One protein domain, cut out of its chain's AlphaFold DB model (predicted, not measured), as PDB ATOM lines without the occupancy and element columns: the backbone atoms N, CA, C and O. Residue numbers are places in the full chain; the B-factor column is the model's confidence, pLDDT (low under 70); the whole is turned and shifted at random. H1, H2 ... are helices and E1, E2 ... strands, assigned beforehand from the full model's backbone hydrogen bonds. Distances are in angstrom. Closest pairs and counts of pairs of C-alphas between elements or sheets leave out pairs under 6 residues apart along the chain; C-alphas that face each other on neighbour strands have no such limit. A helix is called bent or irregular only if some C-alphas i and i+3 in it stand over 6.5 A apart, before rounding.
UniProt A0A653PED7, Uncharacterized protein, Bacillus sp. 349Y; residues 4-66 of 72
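Overview. This is residues 4 to 66 of the 72 residues of an uncharacterized protein of Bacillus sp. 349Y (UniProt A0A653PED7). A long helix, H1, has its second half, residues 41 to 52, loosely over a two-stranded hairpin of E1 and E2, and a second, smaller hairpin of E3 and E4 follows at the far end of the helix. H1 and this small hairpin together make the long axis, and the tip of the small hairpin, residues 58 to 63, sticks out. The printed part has 63 residues with one named helix and four named strands, in the order E1, E2, H1, E3, E4; both two-stranded sheets, E1 - E2 and E3 - E4, are antiparallel, and the class is mixed, helices and strands. The whole is only just extended, close to loose, with a radius of gyration of the C-alphas of 16.1 A, and it is a rod spanning 55 by 24 by 18 A.

Arrangement. Strands E1, residues 4 to 9, and E2, residues 16 to 22, form an antiparallel hairpin, with 168 degrees between their directions. N 6 and O 19 are 2.9 A apart, within hydrogen-bond range, as are N 4 and O 21 at 2.8 A. Helix H1, residues 34 to 52, has 15 pairs of C-alphas within 10 A of E1 and 5 of E2, made by its residues 41 to 52. The closest C-alphas of E1 and H1 are those of Val 8 and Val 49, 6.9 A apart. Those of E2 and H1 are Ile 17 and Gln 52, 7.9 A apart. Every O i to N i+4 pair in H1 is within hydrogen-bond range. E3, residues 56 to 59, and E4, residues 62 to 65, form the other antiparallel hairpin, at 155 degrees, with N 64 and O 57 within hydrogen-bond range at 2.8 A. E1 and E2 are each apart from E3 and E4, and H1 is apart from E4.

Along the chain. E1 begins at C-alpha 4, (-8.325, 31.518, -17.989), and is 16.6 A long. E2, the longest strand by residues, measures 20.3 A. H1 runs 26.2 A from C-alpha 34, (2.382, 39.488, -14.626), to C-alpha 52, (-16.908, 35.184, -31.901), and is not bent. E3 is 10.3 A long, and E4, 9.8 A long, ends at C-alpha 65, (-20.315, 41.338, -45.504).

Size, cuts and confidence. The C-alphas of Thr 31 and Glu 60 are the two farthest apart, at 54.8 A. The printed part has no cut. The link from E2 to H1, 11 residues, is long; E1 to E2 is short, and H1 to E3 and E3 to E4 are tight. Residues 10 to 15, 30 to 35 and 58 to 63 stand free. The mean pLDDT of the printed part is 89.0, and no printed residue is under 70.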
ATOM      1  N   ILE A   4      -7.913  30.178 -17.598       92.75
ATOM      2  CA  ILE A   4      -8.325  31.518 -17.989       92.75
ATOM      3  C   ILE A   4      -9.696  31.396 -18.642       92.75
ATOM      4  O   ILE A   4      -9.888  30.566 -19.524       92.75
ATOM      5  N   THR A   5     -10.638  32.226 -18.207       96.25
ATOM      6  CA  THR A   5     -11.967  32.308 -18.812       96.25
ATOM      7  C   THR A   5     -12.090  33.629 -19.549       96.25
ATOM      8  O   THR A   5     -11.914  34.696 -18.956       96.25
ATOM      9  N   PHE A   6     -12.375  33.550 -20.842       95.56
ATOM     10  CA  PHE A   6     -12.764  34.692 -21.654       95.56
ATOM     11  C   PHE A   6     -14.280  34.773 -21.695       95.56
ATOM     12  O   PHE A   6     -14.944  33.752 -21.846       95.56
ATOM     13  N   SER A   7     -14.813  35.986 -21.561       93.12
ATOM     14  CA  SER A   7     -16.247  36.237 -21.650       93.12
ATOM     15  C   SER A   7     -16.499  37.545 -22.380       93.12
ATOM     16  O   SER A   7     -15.972  38.584 -21.985       93.12
ATOM     17  N   VAL A   8     -17.351  37.511 -23.399       90.56
ATOM     18  CA  VAL A   8     -17.876  38.701 -24.070       90.56
ATOM     19  C   VAL A   8     -19.392  38.689 -23.970       90.56
ATOM     20  O   VAL A   8     -20.038  37.663 -24.172       90.56
ATOM     21  N   SER A   9     -19.977  39.835 -23.645       88.38
ATOM     22  CA  SER A   9     -21.424  39.999 -23.615       88.38
ATOM     23  C   SER A   9     -21.839  41.231 -24.400       88.38
ATOM     24  O   SER A   9     -21.123  42.229 -24.471       88.38
ATOM     25  N   THR A  10     -23.008  41.151 -25.028       82.88
ATOM     26  CA  THR A  10     -23.636  42.323 -25.642       82.88
ATOM     27  C   THR A  10     -24.612  42.958 -24.657       82.88
ATOM     28  O   THR A  10     -25.096  42.316 -23.727       82.88
ATOM     29  N   ASN A  11     -24.990  44.212 -24.905       81.12
ATOM     30  CA  ASN A  11     -25.989  44.912 -24.090       81.12
ATOM     31  C   ASN A  11     -27.390  44.261 -24.131       81.12
ATOM     32  O   ASN A  11     -28.286  44.683 -23.399       81.12
ATOM     33  N   LYS A  12     -27.613  43.245 -24.979       79.88
ATOM     34  CA  LYS A  12     -28.833  42.435 -24.964       79.88
ATOM     35  C   LYS A  12     -28.724  41.321 -23.925       79.88
ATOM     36  O   LYS A  12     -27.771  40.548 -23.888       79.88
ATOM     37  N   LYS A  13     -29.771  41.201 -23.107       73.50
ATOM     38  CA  LYS A  13     -29.892  40.150 -22.095       73.50
ATOM     39  C   LYS A  13     -29.849  38.764 -22.756       73.50
ATOM     40  O   LYS A  13     -30.645  38.496 -23.650       73.50
ATOM     41  N   GLY A  14     -28.958  37.897 -22.273       75.44
ATOM     42  CA  GLY A  14     -28.809  36.517 -22.756       75.44
ATOM     43  C   GLY A  14     -27.834  36.334 -23.923       75.44
ATOM     44  O   GLY A  14     -27.750  35.239 -24.461       75.44
ATOM     45  N   SER A  15     -27.096  37.375 -24.309       83.50
ATOM     46  CA  SER A  15     -26.049  37.292 -25.332       83.50
ATOM     47  C   SER A  15     -24.671  37.390 -24.681       83.50
ATOM     48  O   SER A  15     -23.993  38.406 -24.829       83.50
ATOM     49  N   GLU A  16     -24.307  36.357 -23.921       89.88
ATOM     50  CA  GLU A  16     -22.961  36.146 -23.384       89.88
ATOM     51  C   GLU A  16     -22.355  34.906 -24.038       89.88
ATOM     52  O   GLU A  16     -23.012  33.870 -24.145       89.88
ATOM     53  N   ILE A  17     -21.103  35.027 -24.456       91.44
ATOM     54  CA  ILE A  17     -20.269  33.921 -24.902       91.44
ATOM     55  C   ILE A  17     -19.119  33.841 -23.912       91.44
ATOM     56  O   ILE A  17     -18.484  34.858 -23.626       91.44
ATOM     57  N   SER A  18     -18.868  32.653 -23.372       94.31
ATOM     58  CA  SER A  18     -17.729  32.405 -22.502       94.31
ATOM     59  C   SER A  18     -17.035  31.105 -22.867       94.31
ATOM     60  O   SER A  18     -17.680  30.115 -23.210       94.31
ATOM     61  N   GLU A  19     -15.710  31.117 -22.790       95.81
ATOM     62  CA  GLU A  19     -14.871  29.964 -23.085       95.81
ATOM     63  C   GLU A  19     -13.715  29.904 -22.089       95.81
ATOM     64  O   GLU A  19     -13.197  30.930 -21.641       95.81
ATOM     65  N   THR A  20     -13.358  28.692 -21.668       96.38
ATOM     66  CA  THR A  20     -12.336  28.469 -20.644       96.38
ATOM     67  C   THR A  20     -11.201  27.646 -21.216       96.38
ATOM     68  O   THR A  20     -11.424  26.583 -21.784       96.38
ATOM     69  N   PHE A  21      -9.988  28.131 -20.988       94.19
ATOM     70  CA  PHE A  21      -8.748  27.574 -21.502       94.19
ATOM     71  C   PHE A  21      -7.803  27.251 -20.354       94.19
ATOM     72  O   PHE A  21      -7.822  27.903 -19.302       94.19
ATOM     73  N   THR A  22      -6.928  26.273 -20.552       94.38
ATOM     74  CA  THR A  22      -5.717  26.164 -19.737       94.38
ATOM     75  C   THR A  22      -4.667  27.169 -20.221       94.38
ATOM     76  O   THR A  22      -4.776  27.728 -21.309       94.38
ATOM     77  N   LEU A  23      -3.631  27.427 -19.417       91.75
ATOM     78  CA  LEU A  23      -2.491  28.222 -19.898       91.75
ATOM     79  C   LEU A  23      -1.825  27.576 -21.123       91.75
ATOM     80  O   LEU A  23      -1.418  28.287 -22.034       91.75
ATOM     81  N   GLU A  24      -1.771  26.245 -21.158       90.88
ATOM     82  CA  GLU A  24      -1.161  25.463 -22.236       90.88
ATOM     83  C   GLU A  24      -1.941  25.601 -23.553       90.88
ATOM     84  O   GLU A  24      -1.323  25.779 -24.598       90.88
ATOM     85  N   ASP A  25      -3.281  25.627 -23.504       92.62
ATOM     86  CA  ASP A  25      -4.136  25.874 -24.683       92.62
ATOM     87  C   ASP A  25      -3.848  27.229 -25.352       92.62
ATOM     88  O   ASP A  25      -4.078  27.405 -26.546       92.62
ATOM     89  N   LEU A  26      -3.356  28.197 -24.574       91.56
ATOM     90  CA  LEU A  26      -3.060  29.557 -25.020       91.56
ATOM     91  C   LEU A  26      -1.565  29.795 -25.285       91.56
ATOM     92  O   LEU A  26      -1.174  30.941 -25.511       91.56
ATOM     93  N   ASP A  27      -0.736  28.744 -25.240       90.81
ATOM     94  CA  ASP A  27       0.731  28.821 -25.343       90.81
ATOM     95  C   ASP A  27       1.363  29.750 -24.275       90.81
ATOM     96  O   ASP A  27       2.404  30.379 -24.466       90.81
ATOM     97  N   LEU A  28       0.716  29.860 -23.108       91.81
ATOM     98  CA  LEU A  28       1.160  30.676 -21.978       91.81
ATOM     99  C   LEU A  28       1.911  29.826 -20.949       91.81
ATOM    100  O   LEU A  28       1.575  28.673 -20.686       91.81
ATOM    101  N   ASN A  29       2.901  30.432 -20.290       87.50
ATOM    102  CA  ASN A  29       3.688  29.777 -19.246       87.50
ATOM    103  C   ASN A  29       3.473  30.457 -17.885       87.50
ATOM    104  O   ASN A  29       3.508  31.682 -17.772       87.50
ATOM    105  N   ASP A  30       3.309  29.655 -16.833       84.00
ATOM    106  CA  ASP A  30       3.147  30.118 -15.451       84.00
ATOM    107  C   ASP A  30       4.370  30.875 -14.908       84.00
ATOM    108  O   ASP A  30       4.251  31.641 -13.954       84.00
ATOM    109  N   THR A  31       5.545  30.689 -15.520       89.62
ATOM    110  CA  THR A  31       6.777  31.395 -15.139       89.62
ATOM    111  C   THR A  31       6.866  32.816 -15.696       89.62
ATOM    112  O   THR A  31       7.810  33.531 -15.364       89.62
ATOM    113  N   MET A  32       5.940  33.226 -16.570       89.69
ATOM    114  CA  MET A  32       5.913  34.574 -17.141       89.69
ATOM    115  C   MET A  32       5.595  35.623 -16.070       89.69
ATOM    116  O   MET A  32       4.796  35.402 -15.157       89.69
ATOM    117  N   SER A  33       6.179  36.815 -16.202       93.38
ATOM    118  CA  SER A  33       5.838  37.933 -15.321       93.38
ATOM    119  C   SER A  33       4.383  38.354 -15.533       93.38
ATOM    120  O   SER A  33       3.860  38.275 -16.643       93.38
ATOM    121  N   LYS A  34       3.749  38.943 -14.509       91.12
ATOM    122  CA  LYS A  34       2.382  39.488 -14.626       91.12
ATOM    123  C   LYS A  34       2.197  40.376 -15.871       91.12
ATOM    124  O   LYS A  34       1.240  40.191 -16.609       91.12
ATOM    125  N   ARG A  35       3.142  41.288 -16.132       94.12
ATOM    126  CA  ARG A  35       3.091  42.195 -17.297       94.12
ATOM    127  C   ARG A  35       3.161  41.463 -18.638       94.12
ATOM    128  O   ARG A  35       2.565  41.916 -19.611       94.12
ATOM    129  N   GLU A  36       3.916  40.370 -18.705       93.19
ATOM    130  CA  GLU A  36       4.037  39.556 -19.918       93.19
ATOM    131  C   GLU A  36       2.734  38.797 -20.174       93.19
ATOM    132  O   GLU A  36       2.226  38.841 -21.292       93.19
ATOM    133  N   LEU A  37       2.153  38.204 -19.124       92.00
ATOM    134  CA  LEU A  37       0.837  37.568 -19.184       92.00
ATOM    135  C   LEU A  37      -0.246  38.554 -19.623       92.00
ATOM    136  O   LEU A  37      -0.978  38.255 -20.556       92.00
ATOM    137  N   GLU A  38      -0.320  39.744 -19.020       93.12
ATOM    138  CA  GLU A  38      -1.304  40.773 -19.392       93.12
ATOM    139  C   GLU A  38      -1.214  41.131 -20.882       93.12
ATOM    140  O   GLU A  38      -2.231  41.163 -21.573       93.12
ATOM    141  N   LYS A  39       0.001  41.328 -21.409       93.69
ATOM    142  CA  LYS A  39       0.210  41.680 -22.821       93.69
ATOM    143  C   LYS A  39      -0.175  40.547 -23.776       93.69
ATOM    144  O   LYS A  39      -0.744  40.810 -24.835       93.69
ATOM    145  N   GLN A  40       0.161  39.303 -23.437       94.44
ATOM    146  CA  GLN A  40      -0.181  38.155 -24.278       94.44
ATOM    147  C   GLN A  40      -1.679  37.857 -24.238       94.44
ATOM    148  O   GLN A  40      -2.300  37.735 -25.291       94.44
ATOM    149  N   ILE A  41      -2.269  37.838 -23.041       94.12
ATOM    150  CA  ILE A  41      -3.706  37.637 -22.849       94.12
ATOM    151  C   ILE A  41      -4.497  38.723 -23.580       94.12
ATOM    152  O   ILE A  41      -5.470  38.388 -24.238       94.12
ATOM    153  N   GLU A  42      -4.074  39.992 -23.553       94.56
ATOM    154  CA  GLU A  42      -4.752  41.056 -24.308       94.56
ATOM    155  C   GLU A  42      -4.809  40.749 -25.813       94.56
ATOM    156  O   GLU A  42      -5.856  40.903 -26.445       94.56
ATOM    157  N   LYS A  43      -3.693  40.294 -26.398       93.81
ATOM    158  CA  LYS A  43      -3.626  39.955 -27.825       93.81
ATOM    159  C   LYS A  43      -4.523  38.762 -28.157       93.81
ATOM    160  O   LYS A  43      -5.269  38.822 -29.131       93.81
ATOM    161  N   ILE A  44      -4.448  37.703 -27.355       95.06
ATOM    162  CA  ILE A  44      -5.235  36.480 -27.542       95.06
ATOM    163  C   ILE A  44      -6.724  36.789 -27.371       95.06
ATOM    164  O   ILE A  44      -7.523  36.423 -28.224       95.06
ATOM    165  N   TYR A  45      -7.091  37.528 -26.324       94.06
ATOM    166  CA  TYR A  45      -8.469  37.920 -26.052       94.06
ATOM    167  C   TYR A  45      -9.066  38.744 -27.195       94.06
ATOM    168  O   TYR A  45     -10.187  38.478 -27.611       94.06
ATOM    169  N   LYS A  46      -8.316  39.704 -27.761       91.81
ATOM    170  CA  LYS A  46      -8.764  40.469 -28.939       91.81
ATOM    171  C   LYS A  46      -9.073  39.557 -30.128       91.81
ATOM    172  O   LYS A  46     -10.119  39.718 -30.743       91.81
ATOM    173  N   ILE A  47      -8.191  38.601 -30.430       91.62
ATOM    174  CA  ILE A  47      -8.401  37.630 -31.517       91.62
ATOM    175  C   ILE A  47      -9.622  36.750 -31.225       91.62
ATOM    176  O   ILE A  47     -10.465  36.582 -32.097       91.62
ATOM    177  N   TRP A  48      -9.743  36.242 -29.996       93.81
ATOM    178  CA  TRP A  48     -10.872  35.413 -29.579       93.81
ATOM    179  C   TRP A  48     -12.204  36.159 -29.705       93.81
ATOM    180  O   TRP A  48     -13.133  35.632 -30.304       93.81
ATOM    181  N   VAL A  49     -12.290  37.408 -29.225       90.75
ATOM    182  CA  VAL A  49     -13.493  38.244 -29.380       90.75
ATOM    183  C   VAL A  49     -13.852  38.420 -30.854       90.75
ATOM    184  O   VAL A  49     -15.033  38.368 -31.189       90.75
ATOM    185  N   TRP A  50     -12.862  38.609 -31.732       86.25
ATOM    186  CA  TRP A  50     -13.120  38.732 -33.166       86.25
ATOM    187  C   TRP A  50     -13.645  37.453 -33.799       86.25
ATOM    188  O   TRP A  50     -14.572  37.529 -34.595       86.25
ATOM    189  N   ASP A  51     -13.117  36.297 -33.408       87.75
ATOM    190  CA  ASP A  51     -13.608  35.002 -33.887       87.75
ATOM    191  C   ASP A  51     -15.078  34.757 -33.495       87.75
ATOM    192  O   ASP A  51     -15.849  34.186 -34.265       87.75
ATOM    193  N   GLN A  52     -15.511  35.282 -32.340       87.00
ATOM    194  CA  GLN A  52     -16.908  35.184 -31.901       87.00
ATOM    195  C   GLN A  52     -17.873  36.100 -32.673       87.00
ATOM    196  O   GLN A  52     -19.093  35.908 -32.613       87.00
ATOM    197  N   LEU A  53     -17.374  37.135 -33.355       83.62
ATOM    198  CA  LEU A  53     -18.203  38.164 -33.977       83.62
ATOM    199  C   LEU A  53     -18.350  37.917 -35.481       83.62
ATOM    200  O   LEU A  53     -17.415  38.079 -36.252       83.62
ATOM    201  N   SER A  54     -19.577  37.616 -35.910       78.69
ATOM    202  CA  SER A  54     -19.967  37.637 -37.323       78.69
ATOM    203  C   SER A  54     -20.852  38.850 -37.588       78.69
ATOM    204  O   SER A  54     -21.936  38.976 -37.010       78.69
ATOM    205  N   VAL A  55     -20.387  39.766 -38.443       80.44
ATOM    206  CA  VAL A  55     -21.088  41.018 -38.748       80.44
ATOM    207  C   VAL A  55     -21.571  41.009 -40.197       80.44
ATOM    208  O   VAL A  55     -20.794  40.940 -41.151       80.44
ATOM    209  N   SER A  56     -22.884  41.123 -40.366       81.50
ATOM    210  CA  SER A  56     -23.550  41.263 -41.662       81.50
ATOM    211  C   SER A  56     -24.595  42.374 -41.599       81.50
ATOM    212  O   SER A  56     -25.128  42.687 -40.533       81.50
ATOM    213  N   CYS A  57     -24.865  43.002 -42.739       83.94
ATOM    214  CA  CYS A  57     -25.894  44.027 -42.881       83.94
ATOM    215  C   CYS A  57     -26.663  43.790 -44.180       83.94
ATOM    216  O   CYS A  57     -26.063  43.413 -45.180       83.94
ATOM    217  N   VAL A  58     -27.975  44.023 -44.170       86.38
ATOM    218  CA  VAL A  58     -28.827  43.886 -45.359       86.38
ATOM    219  C   VAL A  58     -29.447  45.237 -45.684       86.38
ATOM    220  O   VAL A  58     -30.104  45.838 -44.832       86.38
ATOM    221  N   VAL A  59     -29.270  45.700 -46.921       90.38
ATOM    222  CA  VAL A  59     -29.896  46.927 -47.438       90.38
ATOM    223  C   VAL A  59     -30.688  46.572 -48.689       90.38
ATOM    224  O   VAL A  59     -30.111  46.128 -49.672       90.38
ATOM    225  N   GLU A  60     -32.014  46.728 -48.644       88.25
ATOM    226  CA  GLU A  60     -32.918  46.502 -49.792       88.25
ATOM    227  C   GLU A  60     -32.721  45.151 -50.518       88.25
ATOM    228  O   GLU A  60     -32.861  45.051 -51.734       88.25
ATOM    229  N   GLY A  61     -32.400  44.088 -49.774       85.12
ATOM    230  CA  GLY A  61     -32.155  42.752 -50.336       85.12
ATOM    231  C   GLY A  61     -30.730  42.521 -50.851       85.12
ATOM    232  O   GLY A  61     -30.475  41.486 -51.459       85.12
ATOM    233  N   MET A  62     -29.804  43.452 -50.606       85.62
ATOM    234  CA  MET A  62     -28.369  43.255 -50.804       85.62
ATOM    235  C   MET A  62     -27.697  42.890 -49.480       85.62
ATOM    236  O   MET A  62     -27.706  43.684 -48.536       85.62
ATOM    237  N   ASP A  63     -27.089  41.705 -49.425       86.38
ATOM    238  CA  ASP A  63     -26.257  41.257 -48.309       86.38
ATOM    239  C   ASP A  63     -24.858  41.887 -48.385       86.38
ATOM    240  O   ASP A  63     -24.100  41.672 -49.333       86.38
ATOM    241  N   LEU A  64     -24.496  42.655 -47.359       81.94
ATOM    242  CA  LEU A  64     -23.173  43.243 -47.180       81.94
ATOM    243  C   LEU A  64     -22.417  42.476 -46.091       81.94
ATOM    244  O   LEU A  64     -22.851  42.400 -44.937       81.94
ATOM    245  N   ASN A  65     -21.253  41.930 -46.452       79.31
ATOM    246  CA  ASN A  65     -20.315  41.338 -45.504       79.31
ATOM    247  C   ASN A  65     -19.472  42.453 -44.875       79.31
ATOM    248  O   ASN A  65     -18.754  43.160 -45.581       79.31
ATOM    249  N   LEU A  66     -19.576  42.615 -43.556       79.19
ATOM    250  CA  LEU A  66     -18.912  43.691 -42.819       79.19
ATOM    251  C   LEU A  66     -17.718  43.207 -41.989       79.19
ATOM    252  O   LEU A  66     -17.130  43.998 -41.255       79.19
TER     253      LEU A  66